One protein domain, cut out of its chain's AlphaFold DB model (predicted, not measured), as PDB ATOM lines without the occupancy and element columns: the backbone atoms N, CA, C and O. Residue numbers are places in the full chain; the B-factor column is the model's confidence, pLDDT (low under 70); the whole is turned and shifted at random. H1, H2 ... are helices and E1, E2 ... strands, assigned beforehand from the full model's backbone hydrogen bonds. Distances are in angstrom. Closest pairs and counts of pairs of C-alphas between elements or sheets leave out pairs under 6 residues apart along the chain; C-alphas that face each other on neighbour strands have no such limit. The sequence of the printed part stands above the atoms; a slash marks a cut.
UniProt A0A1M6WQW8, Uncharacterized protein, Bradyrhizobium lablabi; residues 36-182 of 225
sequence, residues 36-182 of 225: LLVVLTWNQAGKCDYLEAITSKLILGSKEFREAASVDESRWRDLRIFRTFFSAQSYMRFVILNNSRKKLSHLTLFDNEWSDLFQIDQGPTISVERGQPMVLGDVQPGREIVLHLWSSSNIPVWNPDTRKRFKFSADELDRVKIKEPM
ATOM      1  N   LEU A  36     127.524  90.868 107.309       90.31
ATOM      2  CA  LEU A  36     126.740  89.834 106.647       90.31
ATOM      3  C   LEU A  36     125.356  90.377 106.290       90.31
ATOM      4  O   LEU A  36     124.605  90.817 107.167       90.31
ATOM      5  N   LEU A  37     125.015  90.339 105.007       90.19
ATOM      6  CA  LEU A  37     123.691  90.680 104.503       90.19
ATOM      7  C   LEU A  37     122.998  89.400 104.041       90.19
ATOM      8  O   LEU A  37     123.453  88.749 103.110       90.19
ATOM      9  N   VAL A  38     121.877  89.063 104.667       88.44
ATOM     10  CA  VAL A  38     121.075  87.890 104.317       88.44
ATOM     11  C   VAL A  38     119.795  88.369 103.657       88.44
ATOM     12  O   VAL A  38     118.958  88.993 104.307       88.44
ATOM     13  N   VAL A  39     119.635  88.107 102.365       88.69
ATOM     14  CA  VAL A  39     118.416  88.430 101.620       88.69
ATOM     15  C   VAL A  39     117.563  87.180 101.511       88.69
ATOM     16  O   VAL A  39     117.995  86.167 100.968       88.69
ATOM     17  N   LEU A  40     116.344  87.257 102.027       87.25
ATOM     18  CA  LEU A  40     115.403  86.153 102.016       87.25
ATOM     19  C   LEU A  40     114.437  86.295 100.843       87.25
ATOM     20  O   LEU A  40     113.930  87.375 100.539       87.25
ATOM     21  N   THR A  41     114.149  85.171 100.211       84.56
ATOM     22  CA  THR A  41     113.052  85.011  99.262       84.56
ATOM     23  C   THR A  41     112.258  83.788  99.677       84.56
ATOM     24  O   THR A  41     112.838  82.763 100.020       84.56
ATOM     25  N   TRP A  42     110.937  83.906  99.698       82.38
ATOM     26  CA  TRP A  42     110.042  82.823 100.088       82.38
ATOM     27  C   TRP A  42     109.075  82.501  98.961       82.38
ATOM     28  O   TRP A  42     108.620  83.391  98.251       82.38
ATOM     29  N   ASN A  43     108.739  81.233  98.812       77.94
ATOM     30  CA  ASN A  43     107.639  80.796  97.978       77.94
ATOM     31  C   ASN A  43     106.830  79.784  98.784       77.94
ATOM     32  O   ASN A  43     107.393  78.929  99.471       77.94
ATOM     33  N   GLN A  44     105.506  79.874  98.703       69.94
ATOM     34  CA  GLN A  44     104.671  78.768  99.153       69.94
ATOM     35  C   GLN A  44     104.891  77.613  98.180       69.94
ATOM     36  O   GLN A  44     104.755  77.784  96.968       69.94
ATOM     37  N   ALA A  45     105.293  76.464  98.711       65.69
ATOM     38  CA  ALA A  45     105.344  75.248  97.924       65.69
ATOM     39  C   ALA A  45     103.932  74.656  97.938       65.69
ATOM     40  O   ALA A  45     103.307  74.544  98.993       65.69
ATOM     41  N   GLY A  46     103.401  74.323  96.764       60.28
ATOM     42  CA  GLY A  46     102.148  73.582  96.690       60.28
ATOM     43  C   GLY A  46     102.373  72.195  97.279       60.28
ATOM     44  O   GLY A  46     103.078  71.387  96.675       60.28
ATOM     45  N   LYS A  47     101.800  71.929  98.454       65.88
ATOM     46  CA  LYS A  47     101.821  70.595  99.057       65.88
ATOM     47  C   LYS A  47     101.157  69.612  98.091       65.88
ATOM     48  O   LYS A  47     100.034  69.849  97.647       65.88
ATOM     49  N   CYS A  48     101.842  68.523  97.747       67.75
ATOM     50  CA  CYS A  48     101.271  67.472  96.909       67.75
ATOM     51  C   CYS A  48     100.830  66.300  97.790       67.75
ATOM     52  O   CYS A  48     101.586  65.349  97.998       67.75
ATOM     53  N   ASP A  49      99.596  66.363  98.292       74.31
ATOM     54  CA  ASP A  49      99.053  65.369  99.232       74.31
ATOM     55  C   ASP A  49      99.112  63.932  98.682       74.31
ATOM     56  O   ASP A  49      99.353  62.980  99.422       74.31
ATOM     57  N   TYR A  50      98.952  63.767  97.365       73.00
ATOM     58  CA  TYR A  50      99.038  62.468  96.697       73.00
ATOM     59  C   TYR A  50     100.449  61.859  96.764       73.00
ATOM     60  O   TYR A  50     100.606  60.696  97.144       73.00
ATOM     61  N   LEU A  51     101.488  62.637  96.439       68.50
ATOM     62  CA  LEU A  51     102.878  62.165  96.467       68.50
ATOM     63  C   LEU A  51     103.388  61.984  97.899       68.50
ATOM     64  O   LEU A  51     104.138  61.045  98.171       68.50
ATOM     65  N   GLU A  52     102.936  62.817  98.834       71.12
ATOM     66  CA  GLU A  52     103.198  62.623 100.260       71.12
ATOM     67  C   GLU A  52     102.573  61.315 100.773       71.12
ATOM     68  O   GLU A  52     103.223  60.555 101.495       71.12
ATOM     69  N   ALA A  53     101.338  61.003 100.372       75.25
ATOM     70  CA  ALA A  53     100.676  59.760 100.754       75.25
ATOM     71  C   ALA A  53     101.390  58.528 100.175       75.25
ATOM     72  O   ALA A  53     101.572  57.536 100.884       75.25
ATOM     73  N   ILE A  54     101.839  58.586  98.915       73.62
ATOM     74  CA  ILE A  54     102.611  57.501  98.284       73.62
ATOM     75  C   ILE A  54     103.951  57.301  98.988       73.62
ATOM     76  O   ILE A  54     104.279  56.179  99.366       73.62
ATOM     77  N   THR A  55     104.713  58.371  99.209       69.81
ATOM     78  CA  THR A  55     106.016  58.277  99.885       69.81
ATOM     79  C   THR A  55     105.878  57.822 101.333       69.81
ATOM     80  O   THR A  55     106.669  57.003 101.795       69.81
ATOM     81  N   SER A  56     104.831  58.255 102.038       74.06
ATOM     82  CA  SER A  56     104.536  57.782 103.393       74.06
ATOM     83  C   SER A  56     104.187  56.294 103.419       74.06
ATOM     84  O   SER A  56     104.678  55.581 104.292       74.06
ATOM     85  N   LYS A  57     103.409  55.798 102.446       75.38
ATOM     86  CA  LYS A  57     103.110  54.364 102.294       75.38
ATOM     87  C   LYS A  57     104.354  53.546 101.958       75.38
ATOM     88  O   LYS A  57     104.558  52.504 102.570       75.38
ATOM     89  N   LEU A  58     105.204  54.031 101.051       69.38
ATOM     90  CA  LEU A  58     106.484  53.393 100.727       69.38
ATOM     91  C   LEU A  58     107.387  53.312 101.962       69.38
ATOM     92  O   LEU A  58     107.977  52.269 102.219       69.38
ATOM     93  N   ILE A  59     107.438  54.373 102.771       69.19
ATOM     94  CA  ILE A  59     108.237  54.400 104.000       69.19
ATOM     95  C   ILE A  59     107.663  53.473 105.076       69.19
ATOM     96  O   ILE A  59     108.425  52.768 105.733       69.19
ATOM     97  N   LEU A  60     106.342  53.434 105.256       67.44
ATOM     98  CA  LEU A  60     105.684  52.525 106.199       67.44
ATOM     99  C   LEU A  60     105.871  51.057 105.794       67.44
ATOM    100  O   LEU A  60     106.348  50.276 106.611       67.44
ATOM    101  N   GLY A  61     105.629  50.713 104.526       63.75
ATOM    102  CA  GLY A  61     105.883  49.365 104.007       63.75
ATOM    103  C   GLY A  61     107.366  48.986 104.064       63.75
ATOM    104  O   GLY A  61     107.718  47.843 104.332       63.75
ATOM    105  N   SER A  62     108.268  49.959 103.906       58.06
ATOM    106  CA  SER A  62     109.699  49.713 104.088       58.06
ATOM    107  C   SER A  62     110.100  49.532 105.560       58.06
ATOM    108  O   SER A  62     111.097  48.869 105.826       58.06
ATOM    109  N   LYS A  63     109.373  50.113 106.535       57.41
ATOM    110  CA  LYS A  63     109.653  49.925 107.974       57.41
ATOM    111  C   LYS A  63     109.363  48.491 108.410       57.41
ATOM    112  O   LYS A  63     110.157  47.946 109.162       57.41
ATOM    113  N   GLU A  64     108.301  47.887 107.887       56.53
ATOM    114  CA  GLU A  64     108.024  46.451 108.042       56.53
ATOM    115  C   GLU A  64     109.139  45.603 107.394       56.53
ATOM    116  O   GLU A  64     109.576  44.599 107.945       56.53
ATOM    117  N   PHE A  65     109.709  46.076 106.279       50.03
ATOM    118  CA  PHE A  65     110.890  45.478 105.634       50.03
ATOM    119  C   PHE A  65     112.217  45.697 106.383       50.03
ATOM    120  O   PHE A  65     113.184  44.974 106.142       50.03
ATOM    121  N   ARG A  66     112.290  46.688 107.279       52.16
ATOM    122  CA  ARG A  66     113.496  47.056 108.041       52.16
ATOM    123  C   ARG A  66     113.852  46.006 109.093       52.16
ATOM    124  O   ARG A  66     115.018  45.883 109.446       52.16
ATOM    125  N   GLU A  67     112.858  45.260 109.564       54.50
ATOM    126  CA  GLU A  67     113.051  44.112 110.454       54.50
ATOM    127  C   GLU A  67     113.428  42.837 109.679       54.50
ATOM    128  O   GLU A  67     114.029  41.931 110.250       54.50
ATOM    129  N   ALA A  68     113.142  42.783 108.372       51.62
ATOM    130  CA  ALA A  68     113.342  41.600 107.535       51.62
ATOM    131  C   ALA A  68     114.623  41.623 106.680       51.62
ATOM    132  O   ALA A  68     115.078  40.570 106.237       51.62
ATOM    133  N   ALA A  69     115.218  42.792 106.422       52.19
ATOM    134  CA  ALA A  69     116.384  42.908 105.551       52.19
ATOM    135  C   ALA A  69     117.396  43.937 106.066       52.19
ATOM    136  O   ALA A  69     117.037  45.034 106.495       52.19
ATOM    137  N   SER A  70     118.683  43.600 105.945       57.22
ATOM    138  CA  SER A  70     119.844  44.480 106.124       57.22
ATOM    139  C   SER A  70     119.886  45.558 105.031       57.22
ATOM    140  O   SER A  70     120.756  45.560 104.158       57.22
ATOM    141  N   VAL A  71     118.876  46.423 105.000       59.16
ATOM    142  CA  VAL A  71     118.745  47.466 103.988       59.16
ATOM    143  C   VAL A  71     119.801  48.537 104.245       59.16
ATOM    144  O   VAL A  71     119.847  49.128 105.322       59.16
ATOM    145  N   ASP A  72     120.609  48.777 103.215       69.50
ATOM    146  CA  ASP A  72     121.627  49.821 103.114       69.50
ATOM    147  C   ASP A  72     121.117  51.178 103.647       69.50
ATOM    148  O   ASP A  72     120.086  51.697 103.201       69.50
ATOM    149  N   GLU A  73     121.831  51.751 104.622       70.81
ATOM    150  CA  GLU A  73     121.490  53.031 105.258       70.81
ATOM    151  C   GLU A  73     121.373  54.189 104.253       70.81
ATOM    152  O   GLU A  73     120.646  55.155 104.513       70.81
ATOM    153  N   SER A  74     122.047  54.090 103.100       71.75
ATOM    154  CA  SER A  74     122.007  55.093 102.030       71.75
ATOM    155  C   SER A  74     120.587  55.296 101.482       71.75
ATOM    156  O   SER A  74     120.059  56.409 101.507       71.75
ATOM    157  N   ARG A  75     119.894  54.207 101.123       71.31
ATOM    158  CA  ARG A  75     118.528  54.238 100.568       71.31
ATOM    159  C   ARG A  75     117.519  54.839 101.540       71.31
ATOM    160  O   ARG A  75     116.570  55.513 101.144       71.31
ATOM    161  N   TRP A  76     117.729  54.618 102.834       72.12
ATOM    162  CA  TRP A  76     116.887  55.176 103.888       72.12
ATOM    163  C   TRP A  76     117.060  56.676 104.078       72.12
ATOM    164  O   TRP A  76     116.121  57.364 104.495       72.12
ATOM    165  N   ARG A  77     118.265  57.185 103.823       74.44
ATOM    166  CA  ARG A  77     118.535  58.619 103.810       74.44
ATOM    167  C   ARG A  77     117.797  59.274 102.646       74.44
ATOM    168  O   ARG A  77     117.074  60.240 102.875       74.44
ATOM    169  N   ASP A  78     117.872  58.678 101.459       76.25
ATOM    170  CA  ASP A  78     117.200  59.187 100.262       76.25
ATOM    171  C   ASP A  78     115.678  59.207 100.426       76.25
ATOM    172  O   ASP A  78     115.044  60.228 100.172       76.25
ATOM    173  N   LEU A  79     115.074  58.131 100.943       75.19
ATOM    174  CA  LEU A  79     113.630  58.087 101.211       75.19
ATOM    175  C   LEU A  79     113.179  59.164 102.207       75.19
ATOM    176  O   LEU A  79     112.114  59.759 102.032       75.19
ATOM    177  N   ARG A  80     113.983  59.445 103.243       74.94
ATOM    178  CA  ARG A  80     113.703  60.539 104.185       74.94
ATOM    179  C   ARG A  80     113.755  61.898 103.493       74.94
ATOM    180  O   ARG A  80     112.835  62.685 103.688       74.94
ATOM    181  N   ILE A  81     114.763  62.140 102.655       78.12
ATOM    182  CA  ILE A  81     114.869  63.368 101.855       78.12
ATOM    183  C   ILE A  81     113.653  63.506 100.932       78.12
ATOM    184  O   ILE A  81     112.992  64.541 100.943       78.12
ATOM    185  N   PHE A  82     113.285  62.453 100.199       78.75
ATOM    186  CA  PHE A  82     112.116  62.464  99.319       78.75
ATOM    187  C   PHE A  82     110.822  62.782 100.066       78.75
ATOM    188  O   PHE A  82     110.053  63.637  99.625       78.75
ATOM    189  N   ARG A  83     110.579  62.143 101.217       76.19
ATOM    190  CA  ARG A  83     109.392  62.429 102.033       76.19
ATOM    191  C   ARG A  83     109.361  63.883 102.476       76.19
ATOM    192  O   ARG A  83     108.337  64.535 102.298       76.19
ATOM    193  N   THR A  84     110.458  64.386 103.038       75.25
ATOM    194  CA  THR A  84     110.499  65.763 103.535       75.25
ATOM    195  C   THR A  84     110.281  66.754 102.391       75.25
ATOM    196  O   THR A  84     109.484  67.675 102.545       75.25
ATOM    197  N   PHE A  85     110.866  66.505 101.215       80.94
ATOM    198  CA  PHE A  85     110.679  67.325 100.018       80.94
ATOM    199  C   PHE A  85     109.214  67.391  99.561       80.94
ATOM    200  O   PHE A  85     108.696  68.480  99.336       80.94
ATOM    201  N   PHE A  86     108.513  66.256  99.471       79.62
ATOM    202  CA  PHE A  86     107.103  66.242  99.053       79.62
ATOM    203  C   PHE A  86     106.129  66.712 100.137       79.62
ATOM    204  O   PHE A  86     105.034  67.172  99.818       79.62
ATOM    205  N   SER A  87     106.531  66.630 101.406       76.50
ATOM    206  CA  SER A  87     105.783  67.204 102.529       76.50
ATOM    207  C   SER A  87     106.039  68.705 102.725       76.50
ATOM    208  O   SER A  87     105.384  69.333 103.559       76.50
ATOM    209  N   ALA A  88     106.991  69.288 101.984       82.50
ATOM    210  CA  ALA A  88     107.354  70.689 102.119       82.50
ATOM    211  C   ALA A  88     106.175  71.597 101.744       82.50
ATOM    212  O   ALA A  88     105.632  71.533 100.642       82.50
ATOM    213  N   GLN A  89     105.791  72.470 102.671       81.56
ATOM    214  CA  GLN A  89     104.736  73.472 102.485       81.56
ATOM    215  C   GLN A  89     105.312  74.831 102.095       81.56
ATOM    216  O   GLN A  89     104.609  75.713 101.596       81.56
ATOM    217  N   SER A  90     106.604  75.031 102.333       83.19
ATOM    218  CA  SER A  90     107.273  76.267 101.986       83.19
ATOM    219  C   SER A  90     108.700  76.024 101.533       83.19
ATOM    220  O   SER A  90     109.375  75.071 101.929       83.19
ATOM    221  N   TYR A  91     109.138  76.929 100.673       86.81
ATOM    222  CA  TYR A  91     110.491  76.997 100.176       86.81
ATOM    223  C   TYR A  91     111.049  78.385 100.474       86.81
ATOM    224  O   TYR A  91     110.410  79.402 100.188       86.81
ATOM    225  N   MET A  92     112.251  78.432 101.035       87.56
ATOM    226  CA  MET A  92     112.984  79.669 101.255       87.56
ATOM    227  C   MET A  92     114.347  79.598 100.591       87.56
ATOM    228  O   MET A  92     115.050  78.597 100.661       87.56
ATOM    229  N   ARG A  93     114.733  80.702  99.966       91.06
ATOM    230  CA  ARG A  93     116.067  80.914  99.427       91.06
ATOM    231  C   ARG A  93     116.706  82.084 100.157       91.06
ATOM    232  O   ARG A  93     116.181  83.201 100.128       91.06
ATOM    233  N   PHE A  94     117.840  81.812 100.784       92.62
ATOM    234  CA  PHE A  94     118.700  82.781 101.437       92.62
ATOM    235  C   PHE A  94     119.835  83.107 100.479       92.62
ATOM    236  O   PHE A  94     120.526  82.213 100.002       92.62
ATOM    237  N   VAL A  95     120.045  84.386 100.216       94.31
ATOM    238  CA  VAL A  95     121.256  84.881  99.571       94.31
ATOM    239  C   VAL A  95     122.085  85.539 100.659       94.31
ATOM    240  O   VAL A  95     121.706  86.586 101.186       94.31
ATOM    241  N   ILE A  96     123.167  84.879 101.052       94.75
ATOM    242  CA  ILE A  96     124.022  85.275 102.165       94.75
ATOM    243  C   ILE A  96     125.268  85.938 101.589       94.75
ATOM    244  O   ILE A  96     126.178  85.264 101.121       94.75
ATOM    245  N   LEU A  97     125.300  87.265 101.612       95.25
ATOM    246  CA  LEU A  97     126.372  88.084 101.059       95.25
ATOM    247  C   LEU A  97     127.329  88.536 102.165       95.25
ATOM    248  O   LEU A  97     126.913  89.198 103.125       95.25
ATOM    249  N   ASN A  98     128.623  88.265 101.992       95.06
ATOM    250  CA  ASN A  98     129.659  88.900 102.799       95.06
ATOM    251  C   ASN A  98     129.939  90.308 102.257       95.06
ATOM    252  O   ASN A  98     130.599  90.496 101.239       95.06
ATOM    253  N   ASN A  99     129.434  91.311 102.964       92.38
ATOM    254  CA  ASN A  99     129.628  92.722 102.655       92.38
ATOM    255  C   ASN A  99     130.804  93.342 103.447       92.38
ATOM    256  O   ASN A  99     131.103  94.530 103.308       92.38
ATOM    257  N   SER A 100     131.491  92.543 104.271       90.19
ATOM    258  CA  SER A 100     132.750  92.916 104.913       90.19
ATOM    259  C   SER A 100     133.903  92.947 103.906       90.19
ATOM    260  O   SER A 100     133.865  92.323 102.848       90.19
ATOM    261  N   ARG A 101     134.978  93.657 104.265       91.25
ATOM    262  CA  ARG A 101     136.272  93.595 103.557       91.25
ATOM    263  C   ARG A 101     137.119  92.395 103.987       91.25
ATOM    264  O   ARG A 101     138.160  92.147 103.389       91.25
ATOM    265  N   LYS A 102     136.695  91.688 105.035       92.00
ATOM    266  CA  LYS A 102     137.368  90.512 105.582       92.00
ATOM    267  C   LYS A 102     136.631  89.237 105.195       92.00
ATOM    268  O   LYS A 102     135.407  89.241 105.060       92.00
ATOM    269  N   LYS A 103     137.388  88.153 105.034       93.62
ATOM    270  CA  LYS A 103     136.838  86.804 104.908       93.62
ATOM    271  C   LYS A 103     136.091  86.455 106.198       93.62
ATOM    272  O   LYS A 103     136.624  86.683 107.278       93.62
ATOM    273  N   LEU A 104     134.882  85.923 106.066       93.50
ATOM    274  CA  LEU A 104     134.149  85.328 107.178       93.50
ATOM    275  C   LEU A 104     134.433  83.829 107.155       93.50
ATOM    276  O   LEU A 104     134.070  83.160 106.185       93.50
ATOM    277  N   SER A 105     135.128  83.337 108.174       93.81
ATOM    278  CA  SER A 105     135.479  81.920 108.288       93.81
ATOM    279  C   SER A 105     134.444  81.179 109.127       93.81
ATOM    280  O   SER A 105     133.849  81.766 110.033       93.81
ATOM    281  N   HIS A 106     134.233  79.897 108.829       93.56
ATOM    282  CA  HIS A 106     133.352  79.015 109.603       93.56
ATOM    283  C   HIS A 106     131.929  79.565 109.782       93.56
ATOM    284  O   HIS A 106     131.346  79.494 110.866       93.56
ATOM    285  N   LEU A 107     131.342  80.109 108.712       94.69
ATOM    286  CA  LEU A 107     129.956  80.550 108.755       94.69
ATOM    287  C   LEU A 107     129.048  79.348 109.048       94.69
ATOM    288  O   LEU A 107     129.088  78.328 108.361       94.69
ATOM    289  N   THR A 108     128.215  79.489 110.068       94.25
ATOM    290  CA  THR A 108     127.256  78.491 110.532       94.25
ATOM    291  C   THR A 108     125.865  79.100 110.633       94.25
ATOM    292  O   THR A 108     125.690  80.262 111.014       94.25
ATOM    293  N   LEU A 109     124.867  78.302 110.276       92.31
ATOM    294  CA  LEU A 109     123.455  78.604 110.446       92.31
ATOM    295  C   LEU A 109     122.867  77.683 111.510       92.31
ATOM    296  O   LEU A 109     123.027  76.468 111.442       92.31
ATOM    297  N   PHE A 110     122.129  78.257 112.449       89.75
ATOM    298  CA  PHE A 110     121.335  77.525 113.426       89.75
ATOM    299  C   PHE A 110     119.854  77.701 113.099       89.75
ATOM    300  O   PHE A 110     119.375  78.838 113.030       89.75
ATOM    301  N   ASP A 111     119.142  76.584 112.941       86.56
ATOM    302  CA  ASP A 111     117.680  76.537 112.883       86.56
ATOM    303  C   ASP A 111     117.130  75.950 114.189       86.56
ATOM    304  O   ASP A 111     117.373  74.791 114.535       86.56
ATOM    305  N   ASN A 112     116.404  76.773 114.945       74.88
ATOM    306  CA  ASN A 112     115.931  76.417 116.285       74.88
ATOM    307  C   ASN A 112     114.580  75.681 116.291       74.88
ATOM    308  O   ASN A 112     114.151  75.197 117.347       74.88
ATOM    309  N   GLU A 113     113.874  75.622 115.163       71.62
ATOM    310  CA  GLU A 113     112.464  75.217 115.156       71.62
ATOM    311  C   GLU A 113     112.234  73.834 114.550       71.62
ATOM    312  O   GLU A 113     111.559  73.020 115.190       71.62
ATOM    313  N   TRP A 114     112.806  73.526 113.381       69.31
ATOM    314  CA  TRP A 114     112.389  72.352 112.604       69.31
ATOM    315  C   TRP A 114     113.544  71.539 112.018       69.31
ATOM    316  O   TRP A 114     114.681  71.990 111.939       69.31
ATOM    317  N   SER A 115     113.218  70.295 111.661       66.31
ATOM    318  CA  SER A 115     114.070  69.430 110.848       66.31
ATOM    319  C   SER A 115     113.705  69.673 109.397       66.31
ATOM    320  O   SER A 115     112.702  69.146 108.917       66.31
ATOM    321  N   ASP A 116     114.531  70.443 108.714       83.12
ATOM    322  CA  ASP A 116     114.284  70.833 107.339       83.12
ATOM    323  C   ASP A 116     115.371  70.304 106.398       83.12
ATOM    324  O   ASP A 116     116.446  69.854 106.817       83.12
ATOM    325  N   LEU A 117     115.070  70.349 105.099       88.88
ATOM    326  CA  LEU A 117     116.049  70.064 104.062       88.88
ATOM    327  C   LEU A 117     116.749  71.342 103.646       88.88
ATOM    328  O   LEU A 117     116.104  72.329 103.293       88.88
ATOM    329  N   PHE A 118     118.067  71.269 103.601       91.00
ATOM    330  CA  PHE A 118     118.933  72.355 103.200       91.00
ATOM    331  C   PHE A 118     119.753  71.944 101.981       91.00
ATOM    332  O   PHE A 118     120.215  70.812 101.889       91.00
ATOM    333  N   GLN A 119     119.970  72.863 101.051       93.00
ATOM    334  CA  GLN A 119     120.933  72.697  99.965       93.00
ATOM    335  C   GLN A 119     121.764  73.971  99.858       93.00
ATOM    336  O   GLN A 119     121.219  75.067  99.730       93.00
ATOM    337  N   ILE A 120     123.083  73.819  99.932       93.88
ATOM    338  CA  ILE A 120     124.038  74.919  99.790       93.88
ATOM    339  C   ILE A 120     124.449  74.987  98.320       93.88
ATOM    340  O   ILE A 120     124.945  74.006  97.767       93.88
ATOM    341  N   ASP A 121     124.223  76.134  97.691       92.06
ATOM    342  CA  ASP A 121     124.423  76.401  96.272       92.06
ATOM    343  C   ASP A 121     123.832  75.285  95.387       92.06
ATOM    344  O   ASP A 121     122.636  75.008  95.438       92.06
ATOM    345  N   GLN A 122     124.670  74.632  94.580       90.44
ATOM    346  CA  GLN A 122     124.319  73.501  93.712       90.44
ATOM    347  C   GLN A 122     124.734  72.150  94.331       90.44
ATOM    348  O   GLN A 122     124.878  71.152  93.628       90.44
ATOM    349  N   GLY A 123     125.004  72.124  95.639       89.50
ATOM    350  CA  GLY A 123     125.481  70.950  96.364       89.50
ATOM    351  C   GLY A 123     124.397  69.895  96.618       89.50
ATOM    352  O   GLY A 123     123.261  70.034  96.164       89.50
ATOM    353  N   PRO A 124     124.725  68.821  97.354       88.44
ATOM    354  CA  PRO A 124     123.742  67.825  97.759       88.44
ATOM    355  C   PRO A 124     122.766  68.395  98.796       88.44
ATOM    356  O   PRO A 124     123.135  69.213  99.642       88.44
ATOM    357  N   THR A 125     121.525  67.913  98.764       88.88
ATOM    358  CA  THR A 125     120.535  68.218  99.799       88.88
ATOM    359  C   THR A 125     120.856  67.437 101.070       88.88
ATOM    360  O   THR A 125     121.000  66.215 101.046       88.88
ATOM    361  N   ILE A 126     120.934  68.141 102.191       88.06
ATOM    362  CA  ILE A 126     121.194  67.588 103.516       88.06
ATOM    363  C   ILE A 126     119.983  67.810 104.421       88.06
ATOM    364  O   ILE A 126     119.327  68.848 104.367       88.06
ATOM    365  N   SER A 127     119.678  66.825 105.262       84.81
ATOM    366  CA  SER A 127     118.713  66.999 106.348       84.81
ATOM    367  C   SER A 127     119.483  67.413 107.591       84.81
ATOM    368  O   SER A 127     120.394  66.694 108.000       84.81
ATOM    369  N   VAL A 128     119.117  68.544 108.185       82.75
ATOM    370  CA  VAL A 128     119.727  69.018 109.434       82.75
ATOM    371  C   VAL A 128     118.722  68.824 110.555       82.75
ATOM    372  O   VAL A 128     117.560  69.215 110.437       82.75
ATOM    373  N   GLU A 129     119.151  68.172 111.632       81.25
ATOM    374  CA  GLU A 129     118.303  67.989 112.803       81.25
ATOM    375  C   GLU A 129     118.114  69.314 113.546       81.25
ATOM    376  O   GLU A 129     118.981  70.190 113.550       81.25
ATOM    377  N   ARG A 130     116.967  69.454 114.213       81.69
ATOM    378  CA  ARG A 130     116.615  70.668 114.951       81.69
ATOM    379  C   ARG A 130     117.719  71.054 115.942       81.69
ATOM    380  O   ARG A 130     118.110  70.249 116.784       81.69
ATOM    381  N   GLY A 131     118.151  72.312 115.892       79.31
ATOM    382  CA  GLY A 131     119.157  72.862 116.799       79.31
ATOM    383  C   GLY A 131     120.600  72.471 116.473       79.31
ATOM    384  O   GLY A 131     121.506  72.970 117.141       79.31
ATOM    385  N   GLN A 132     120.845  71.633 115.459       86.88
ATOM    386  CA  GLN A 132     122.206  71.365 115.007       86.88
ATOM    387  C   GLN A 132     122.733  72.522 114.143       86.88
ATOM    388  O   GLN A 132     122.010  73.027 113.278       86.88
ATOM    389  N   PRO A 133     123.990  72.959 114.354       89.31
ATOM    390  CA  PRO A 133     124.621  73.937 113.484       89.31
ATOM    391  C   PRO A 133     124.860  73.339 112.100       89.31
ATOM    392  O   PRO A 133     125.493  72.294 111.957       89.31
ATOM    393  N   MET A 134     124.428  74.053 111.071       91.25
ATOM    394  CA  MET A 134     124.774  73.755 109.691       91.25
ATOM    395  C   MET A 134     125.958  74.612 109.261       91.25
ATOM    396  O   MET A 134     125.864  75.840 109.215       91.25
ATOM    397  N   VAL A 135     127.070  73.964 108.925       92.81
ATOM    398  CA  VAL A 135     128.271  74.642 108.427       92.81
ATOM    399  C   VAL A 135     128.056  75.043 106.968       92.81
ATOM    400  O   VAL A 135     127.875  74.191 106.104       92.81
ATOM    401  N   LEU A 136     128.084  76.348 106.707       92.81
ATOM    402  CA  LEU A 136     128.018  76.944 105.369       92.81
ATOM    403  C   LEU A 136     129.407  77.105 104.738       92.81
ATOM    404  O   LEU A 136     129.518  77.250 103.526       92.81
ATOM    405  N   GLY A 137     130.459  77.066 105.558       92.69
ATOM    406  CA  GLY A 137     131.843  77.217 105.125       92.69
ATOM    407  C   GLY A 137     132.310  78.669 105.159       92.69
ATOM    408  O   GLY A 137     131.821  79.481 105.942       92.69
ATOM    409  N   ASP A 138     133.293  78.988 104.328       94.56
ATOM    410  CA  ASP A 138     133.933  80.298 104.327       94.56
ATOM    411  C   ASP A 138     133.360  81.209 103.241       94.56
ATOM    412  O   ASP A 138     133.216  80.803 102.088       94.56
ATOM    413  N   VAL A 139     133.132  82.483 103.572       94.44
ATOM    414  CA  VAL A 139     132.618  83.479 102.622       94.44
ATOM    415  C   VAL A 139     133.649  84.572 102.391       94.44
ATOM    416  O   VAL A 139     133.972  85.364 103.282       94.44
ATOM    417  N   GLN A 140     134.166  84.647 101.168       95.88
ATOM    418  CA  GLN A 140     135.104  85.698 100.770       95.88
ATOM    419  C   GLN A 140     134.408  87.069 100.670       95.88
ATOM    420  O   GLN A 140     133.205  87.121 100.405       95.88
ATOM    421  N   PRO A 141     135.137  88.189 100.840       95.00
ATOM    422  CA  PRO A 141     134.593  89.536 100.654       95.00
ATOM    423  C   PRO A 141     133.876  89.699  99.308       95.00
ATOM    424  O   PRO A 141     134.421  89.351  98.261       95.00
ATOM    425  N   GLY A 142     132.655  90.234  99.327       92.00
ATOM    426  CA  GLY A 142     131.840  90.461  98.131       92.00
ATOM    427  C   GLY A 142     131.303  89.193  97.460       92.00
ATOM    428  O   GLY A 142     130.699  89.297  96.394       92.00
ATOM    429  N   ARG A 143     131.517  88.007  98.044       95.69
ATOM    430  CA  ARG A 143     130.925  86.749  97.575       95.69
ATOM    431  C   ARG A 143     129.645  86.433  98.331       95.69
ATOM    432  O   ARG A 143     129.456  86.855  99.475       95.69
ATOM    433  N   GLU A 144     128.784  85.679  97.663       94.88
ATOM    434  CA  GLU A 144     127.542  85.173  98.223       94.88
ATOM    435  C   GLU A 144     127.540  83.648  98.277       94.88
ATOM    436  O   GLU A 144     128.178  82.996  97.453       94.88
ATOM    437  N   ILE A 145     126.813  83.117  99.255       95.06
ATOM    438  CA  ILE A 145     126.380  81.723  99.320       95.06
ATOM    439  C   ILE A 145     124.864  81.720  99.192       95.06
ATOM    440  O   ILE A 145     124.171  82.508  99.852       95.06
ATOM    441  N   VAL A 146     124.338  80.834  98.358       94.62
ATOM    442  CA  VAL A 146     122.903  80.613  98.242       94.62
ATOM    443  C   VAL A 146     122.537  79.400  99.078       94.62
ATOM    444  O   VAL A 146     123.061  78.314  98.885       94.62
ATOM    445  N   LEU A 147     121.609  79.569 100.010       93.88
ATOM    446  CA  LEU A 147     121.049  78.462 100.766       93.88
ATOM    447  C   LEU A 147     119.590  78.274 100.377       93.88
ATOM    448  O   LEU A 147     118.787  79.206 100.431       93.88
ATOM    449  N   HIS A 148     119.252  77.050 100.016       91.94
ATOM    450  CA  HIS A 148     117.906  76.605  99.716       91.94
ATOM    451  C   HIS A 148     117.369  75.818 100.904       91.94
ATOM    452  O   HIS A 148     118.074  74.981 101.464       91.94
ATOM    453  N   LEU A 149     116.133  76.103 101.291       89.81
ATOM    454  CA  LEU A 149     115.470  75.509 102.438       89.81
ATOM    455  C   LEU A 149     114.075  75.039 102.037       89.81
ATOM    456  O   LEU A 149     113.249  75.854 101.623       89.81
ATOM    457  N   TRP A 150     113.800  73.751 102.210       88.94
ATOM    458  CA  TRP A 150     112.455  73.187 102.113       88.94
ATOM    459  C   TRP A 150     111.973  72.815 103.503       88.94
ATOM    460  O   TRP A 150     112.576  71.969 104.168       88.94
ATOM    461  N   SER A 151     110.871  73.435 103.917       84.19
ATOM    462  CA  SER A 151     110.269  73.188 105.220       84.19
ATOM    463  C   SER A 151     108.891  72.580 105.080       84.19
ATOM    464  O   SER A 151     108.065  73.031 104.279       84.19
ATOM    465  N   SER A 152     108.607  71.586 105.919       77.88
ATOM    466  CA  SER A 152     107.264  71.026 106.069       77.88
ATOM    467  C   SER A 152     106.292  71.994 106.747       77.88
ATOM    468  O   SER A 152     105.090  71.741 106.756       77.88
ATOM    469  N   SER A 153     106.777  73.095 107.327       74.75
ATOM    470  CA  SER A 153     105.930  74.109 107.946       74.75
ATOM    471  C   SER A 153     105.553  75.220 106.963       74.75
ATOM    472  O   SER A 153     106.279  75.554 106.022       74.75
ATOM    473  N   ASN A 154     104.397  75.839 107.199       72.69
ATOM    474  CA  ASN A 154     103.981  77.045 106.493       72.69
ATOM    475  C   ASN A 154     104.568  78.291 107.178       72.69
ATOM    476  O   ASN A 154     103.888  79.027 107.899       72.69
ATOM    477  N   ILE A 155     105.862  78.507 106.953       67.31
ATOM    478  CA  ILE A 155     106.675  79.582 107.541       67.31
ATOM    479  C   ILE A 155     106.037  80.979 107.420       67.31
ATOM    480  O   ILE A 155     105.970  81.670 108.440       67.31
ATOM    481  N   PRO A 156     105.525  81.427 106.249       62.78
ATOM    482  CA  PRO A 156     105.024  82.797 106.115       62.78
ATOM    483  C   PRO A 156     103.761  83.093 106.937       62.78
ATOM    484  O   PRO A 156     103.449  84.266 107.142       62.78
ATOM    485  N   VAL A 157     103.032  82.067 107.395       59.25
ATOM    486  CA  VAL A 157     101.769  82.230 108.136       59.25
ATOM    487  C   VAL A 157     101.985  82.225 109.652       59.25
ATOM    488  O   VAL A 157     101.257  82.915 110.360       59.25
ATOM    489  N   TRP A 158     102.973  81.479 110.157       48.75
ATOM    490  CA  TRP A 158     103.062  81.156 111.587       48.75
ATOM    491  C   TRP A 158     104.111  81.935 112.388       48.75
ATOM    492  O   TRP A 158     103.905  82.137 113.583       48.75
ATOM    493  N   ASN A 159     105.207  82.405 111.780       58.00
ATOM    494  CA  ASN A 159     106.242  83.126 112.528       58.00
ATOM    495  C   ASN A 159     106.907  84.218 111.671       58.00
ATOM    496  O   ASN A 159     107.814  83.922 110.894       58.00
ATOM    497  N   PRO A 160     106.475  85.490 111.783       57.84
ATOM    498  CA  PRO A 160     107.025  86.575 110.972       57.84
ATOM    499  C   PRO A 160     108.450  86.978 111.378       57.84
ATOM    500  O   PRO A 160     109.048  87.806 110.700       57.84
ATOM    501  N   ASP A 161     108.992  86.446 112.477       68.25
ATOM    502  CA  ASP A 161     110.282  86.870 113.017       68.25
ATOM    503  C   ASP A 161     111.378  85.861 112.653       68.25
ATOM    504  O   ASP A 161     111.916  85.134 113.493       68.25
ATOM    505  N   THR A 162     111.722  85.820 111.365       72.06
ATOM    506  CA  THR A 162     112.757  84.944 110.781       72.06
ATOM    507  C   THR A 162     114.102  85.070 111.510       72.06
ATOM    508  O   THR A 162     114.892  84.128 111.539       72.06
ATOM    509  N   ARG A 163     114.338  86.210 112.173       72.94
ATOM    510  CA  ARG A 163     115.503  86.493 113.029       72.94
ATOM    511  C   ARG A 163     115.563  85.664 114.312       72.94
ATOM    512  O   ARG A 163     116.648  85.464 114.846       72.94
ATOM    513  N   LYS A 164     114.422  85.217 114.840       78.44
ATOM    514  CA  LYS A 164     114.377  84.322 116.012       78.44
ATOM    515  C   LYS A 164     114.668  82.884 115.619       78.44
ATOM    516  O   LYS A 164     115.320  82.158 116.371       78.44
ATOM    517  N   ARG A 165     114.194  82.501 114.435       82.81
ATOM    518  CA  ARG A 165     114.362  81.156 113.907       82.81
ATOM    519  C   ARG A 165     115.796  80.889 113.461       82.81
ATOM    520  O   ARG A 165     116.387  79.913 113.914       82.81
ATOM    521  N   PHE A 166     116.344  81.771 112.626       87.00
ATOM    522  CA  PHE A 166     117.670  81.612 112.036       87.00
ATOM    523  C   PHE A 166     118.700  82.483 112.739       87.00
ATOM    524  O   PHE A 166     118.591  83.712 112.744       87.00
ATOM    525  N   LYS A 167     119.739  81.849 113.284       89.44
ATOM    526  CA  LYS A 167     120.910  82.549 113.820       89.44
ATOM    527  C   LYS A 167     122.131  82.224 112.977       89.44
ATOM    528  O   LYS A 167     122.364  81.066 112.652       89.44
ATOM    529  N   PHE A 168     122.905  83.252 112.657       91.38
ATOM    530  CA  PHE A 168     124.167  83.116 111.938       91.38
ATOM    531  C   PHE A 168     125.317  83.364 112.907       91.38
ATOM    532  O   PHE A 168     125.257  84.302 113.704       91.38
ATOM    533  N   SER A 169     126.355  82.541 112.826       92.88
ATOM    534  CA  SER A 169     127.605  82.716 113.564       92.88
ATOM    535  C   SER A 169     128.777  82.478 112.617       92.88
ATOM    536  O   SER A 169     128.683  81.638 111.731       92.88
ATOM    537  N   ALA A 170     129.847  83.250 112.755       92.88
ATOM    538  CA  ALA A 170     131.101  83.067 112.031       92.88
ATOM    539  C   ALA A 170     132.226  83.715 112.841       92.88
ATOM    540  O   ALA A 170     131.961  84.533 113.732       92.88
ATOM    541  N   ASP A 171     133.470  83.408 112.494       90.00
ATOM    542  CA  ASP A 171     134.620  84.076 113.092       90.00
ATOM    543  C   ASP A 171     134.630  85.562 112.709       90.00
ATOM    544  O   ASP A 171     134.399  85.929 111.554       90.00
ATOM    545  N   GLU A 172     134.893  86.426 113.693       82.94
ATOM    546  CA  GLU A 172     134.896  87.893 113.549       82.94
ATOM    547  C   GLU A 172     133.561  88.514 113.085       82.94
ATOM    548  O   GLU A 172     133.527  89.672 112.655       82.94
ATOM    549  N   LEU A 173     132.452  87.773 113.190       88.31
ATOM    550  CA  LEU A 173     131.125  88.270 112.845       88.31
ATOM    551  C   LEU A 173     130.588  89.214 113.926       88.31
ATOM    552  O   LEU A 173     130.291  88.801 115.043       88.31
ATOM    553  N   ASP A 174     130.396  90.475 113.560       84.44
ATOM    554  CA  ASP A 174     129.820  91.509 114.422       84.44
ATOM    555  C   ASP A 174     128.340  91.735 114.085       84.44
ATOM    556  O   ASP A 174     127.438  91.518 114.895       84.44
ATOM    557  N   ARG A 175     128.055  92.125 112.833       87.69
ATOM    558  CA  ARG A 175     126.721  92.601 112.450       87.69
ATOM    559  C   ARG A 175     126.112  91.840 111.281       87.69
ATOM    560  O   ARG A 175     126.559  91.968 110.138       87.69
ATOM    561  N   VAL A 176     124.991  91.177 111.568       88.94
ATOM    562  CA  VAL A 176     124.123  90.514 110.586       88.94
ATOM    563  C   VAL A 176     122.892  91.369 110.311       88.94
ATOM    564  O   VAL A 176     122.220  91.844 111.231       88.94
ATOM    565  N   LYS A 177     122.556  91.554 109.035       88.00
ATOM    566  CA  LYS A 177     121.303  92.179 108.612       88.00
ATOM    567  C   LYS A 177     120.498  91.193 107.781       88.00
ATOM    568  O   LYS A 177     120.914  90.820 106.692       88.00
ATOM    569  N   ILE A 178     119.321  90.821 108.281       87.69
ATOM    570  CA  ILE A 178     118.360  89.997 107.542       87.69
ATOM    571  C   ILE A 178     117.347  90.916 106.856       87.69
ATOM    572  O   ILE A 178     116.686  91.736 107.507       87.69
ATOM    573  N   LYS A 179     117.262  90.793 105.532       85.25
ATOM    574  CA  LYS A 179     116.327  91.486 104.652       85.25
ATOM    575  C   LYS A 179     115.244  90.503 104.239       85.25
ATOM    576  O   LYS A 179     115.450  89.651 103.380       85.25
ATOM    577  N   GLU A 180     114.096  90.640 104.878       81.31
ATOM    578  CA  GLU A 180     112.923  89.826 104.595       81.31
ATOM    579  C   GLU A 180     112.170  90.362 103.373       81.31
ATOM    580  O   GLU A 180     112.115  91.583 103.155       81.31
ATOM    581  N   PRO A 181     111.566  89.475 102.569       73.44
ATOM    582  CA  PRO A 181     110.660  89.896 101.521       73.44
ATOM    583  C   PRO A 181     109.448  90.554 102.181       73.44
ATOM    584  O   PRO A 181     108.772  89.981 103.032       73.44
ATOM    585  N   MET A 182     109.157  91.790 101.788       69.50
ATOM    586  CA  MET A 182     108.010  92.506 102.335       69.50
ATOM    587  C   MET A 182     106.723  91.759 101.959       69.50
ATOM    588  O   MET A 182     106.418  91.625 100.770       69.50
TER     589      MET A 182
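AT A GLANCE: This is residues 36 to 182 of the 225 residues of an uncharacterized protein of Bradyrhizobium lablabi (UniProt A0A1M6WQW8). Two sheets form a sandwich, a small one of E6, E3 and E8 covering part of a strongly twisted one of six strands, and a helical hairpin of H1 and H2 juts from one end as an arm. Residues 77 to 87 of H2 pack across the E5, E4 and E7 end of the larger sheet, while H1 lies beyond H2, away from both sheets. The printed part has 147 residues with four named helices and nine named strands, along the chain E1 H1 H2 E2 E3 E4 E5 E6 E7 H3 H4 E8 E9; the class is mixed, helices and strands. The larger sheet, E5 E4 E7 E2 E1 E9, is mixed, and E6 E3 E8 is antiparallel. The whole is only just compact, close to loose, with a radius of gyration of the C-alphas of 17.2 A, and elongated, spanning 56 by 33 by 24 A.

HOW THE PARTS SIT: E1, residues 36 to 44, is antiparallel to E2, residues 90 to 98, with N 39 and O 95 2.8 A apart, and parallel to edge strand E9, residues 176 to 179, with N 38 and O 177 at 2.8 A. E7, residues 144 to 151, is antiparallel to E2, with N 92 and O 149 at 2.8 A, and to E4, residues 116 to 120, with N 119 and O 148 at 2.9 A. E4 and edge strand E5, residues 125 to 128, form a hairpin, with N 126 and O 118 at 2.8 A. In the other sheet E3, residues 104 to 111, is antiparallel to E6, residues 133 to 139, with N 136 and O 107 at 2.8 A, and to E8, residues 166 to 169, with N 110 and O 167 at 2.8 A. In the sandwich, two sheets face to face, the facing parts are 8.9 A centre to centre. H1, residues 49 to 66, and H2, residues 73 to 87, touch in a helical hairpin, at a shallow tilt of 23 degrees, opposite ways; their closest C-alphas, Glu 52 and Phe 86, are 5.5 A apart. H2 and the six-stranded sheet make two layers, a helix on one face of a sheet, at a height over the sheet of 9.2 A. H3, residues 155 to 158, and H4, residues 162 to 165, only graze that sheet. Every O i to N i+4 pair is within hydrogen-bond range in H1 and H2; H3 and H4 are too short for one.

IN THESE COORDINATES: E1 begins at C-alpha 36 (126.740, 89.834, 106.647) and is 25.8 A long, E2 25.7 A, H1 24.9 A, E7 22.2 A and H2 21.3 A. E9 ends at C-alpha 179 (116.327, 91.486, 104.652).

THE WHOLE: The C-alphas farthest apart, Ala 68 and Arg 101, are 57.0 A apart. The printed part has no cut and no long link. Its mean pLDDT is 80.4, and 32 residues are under 70, among them 58 to 72 and 155 to 161.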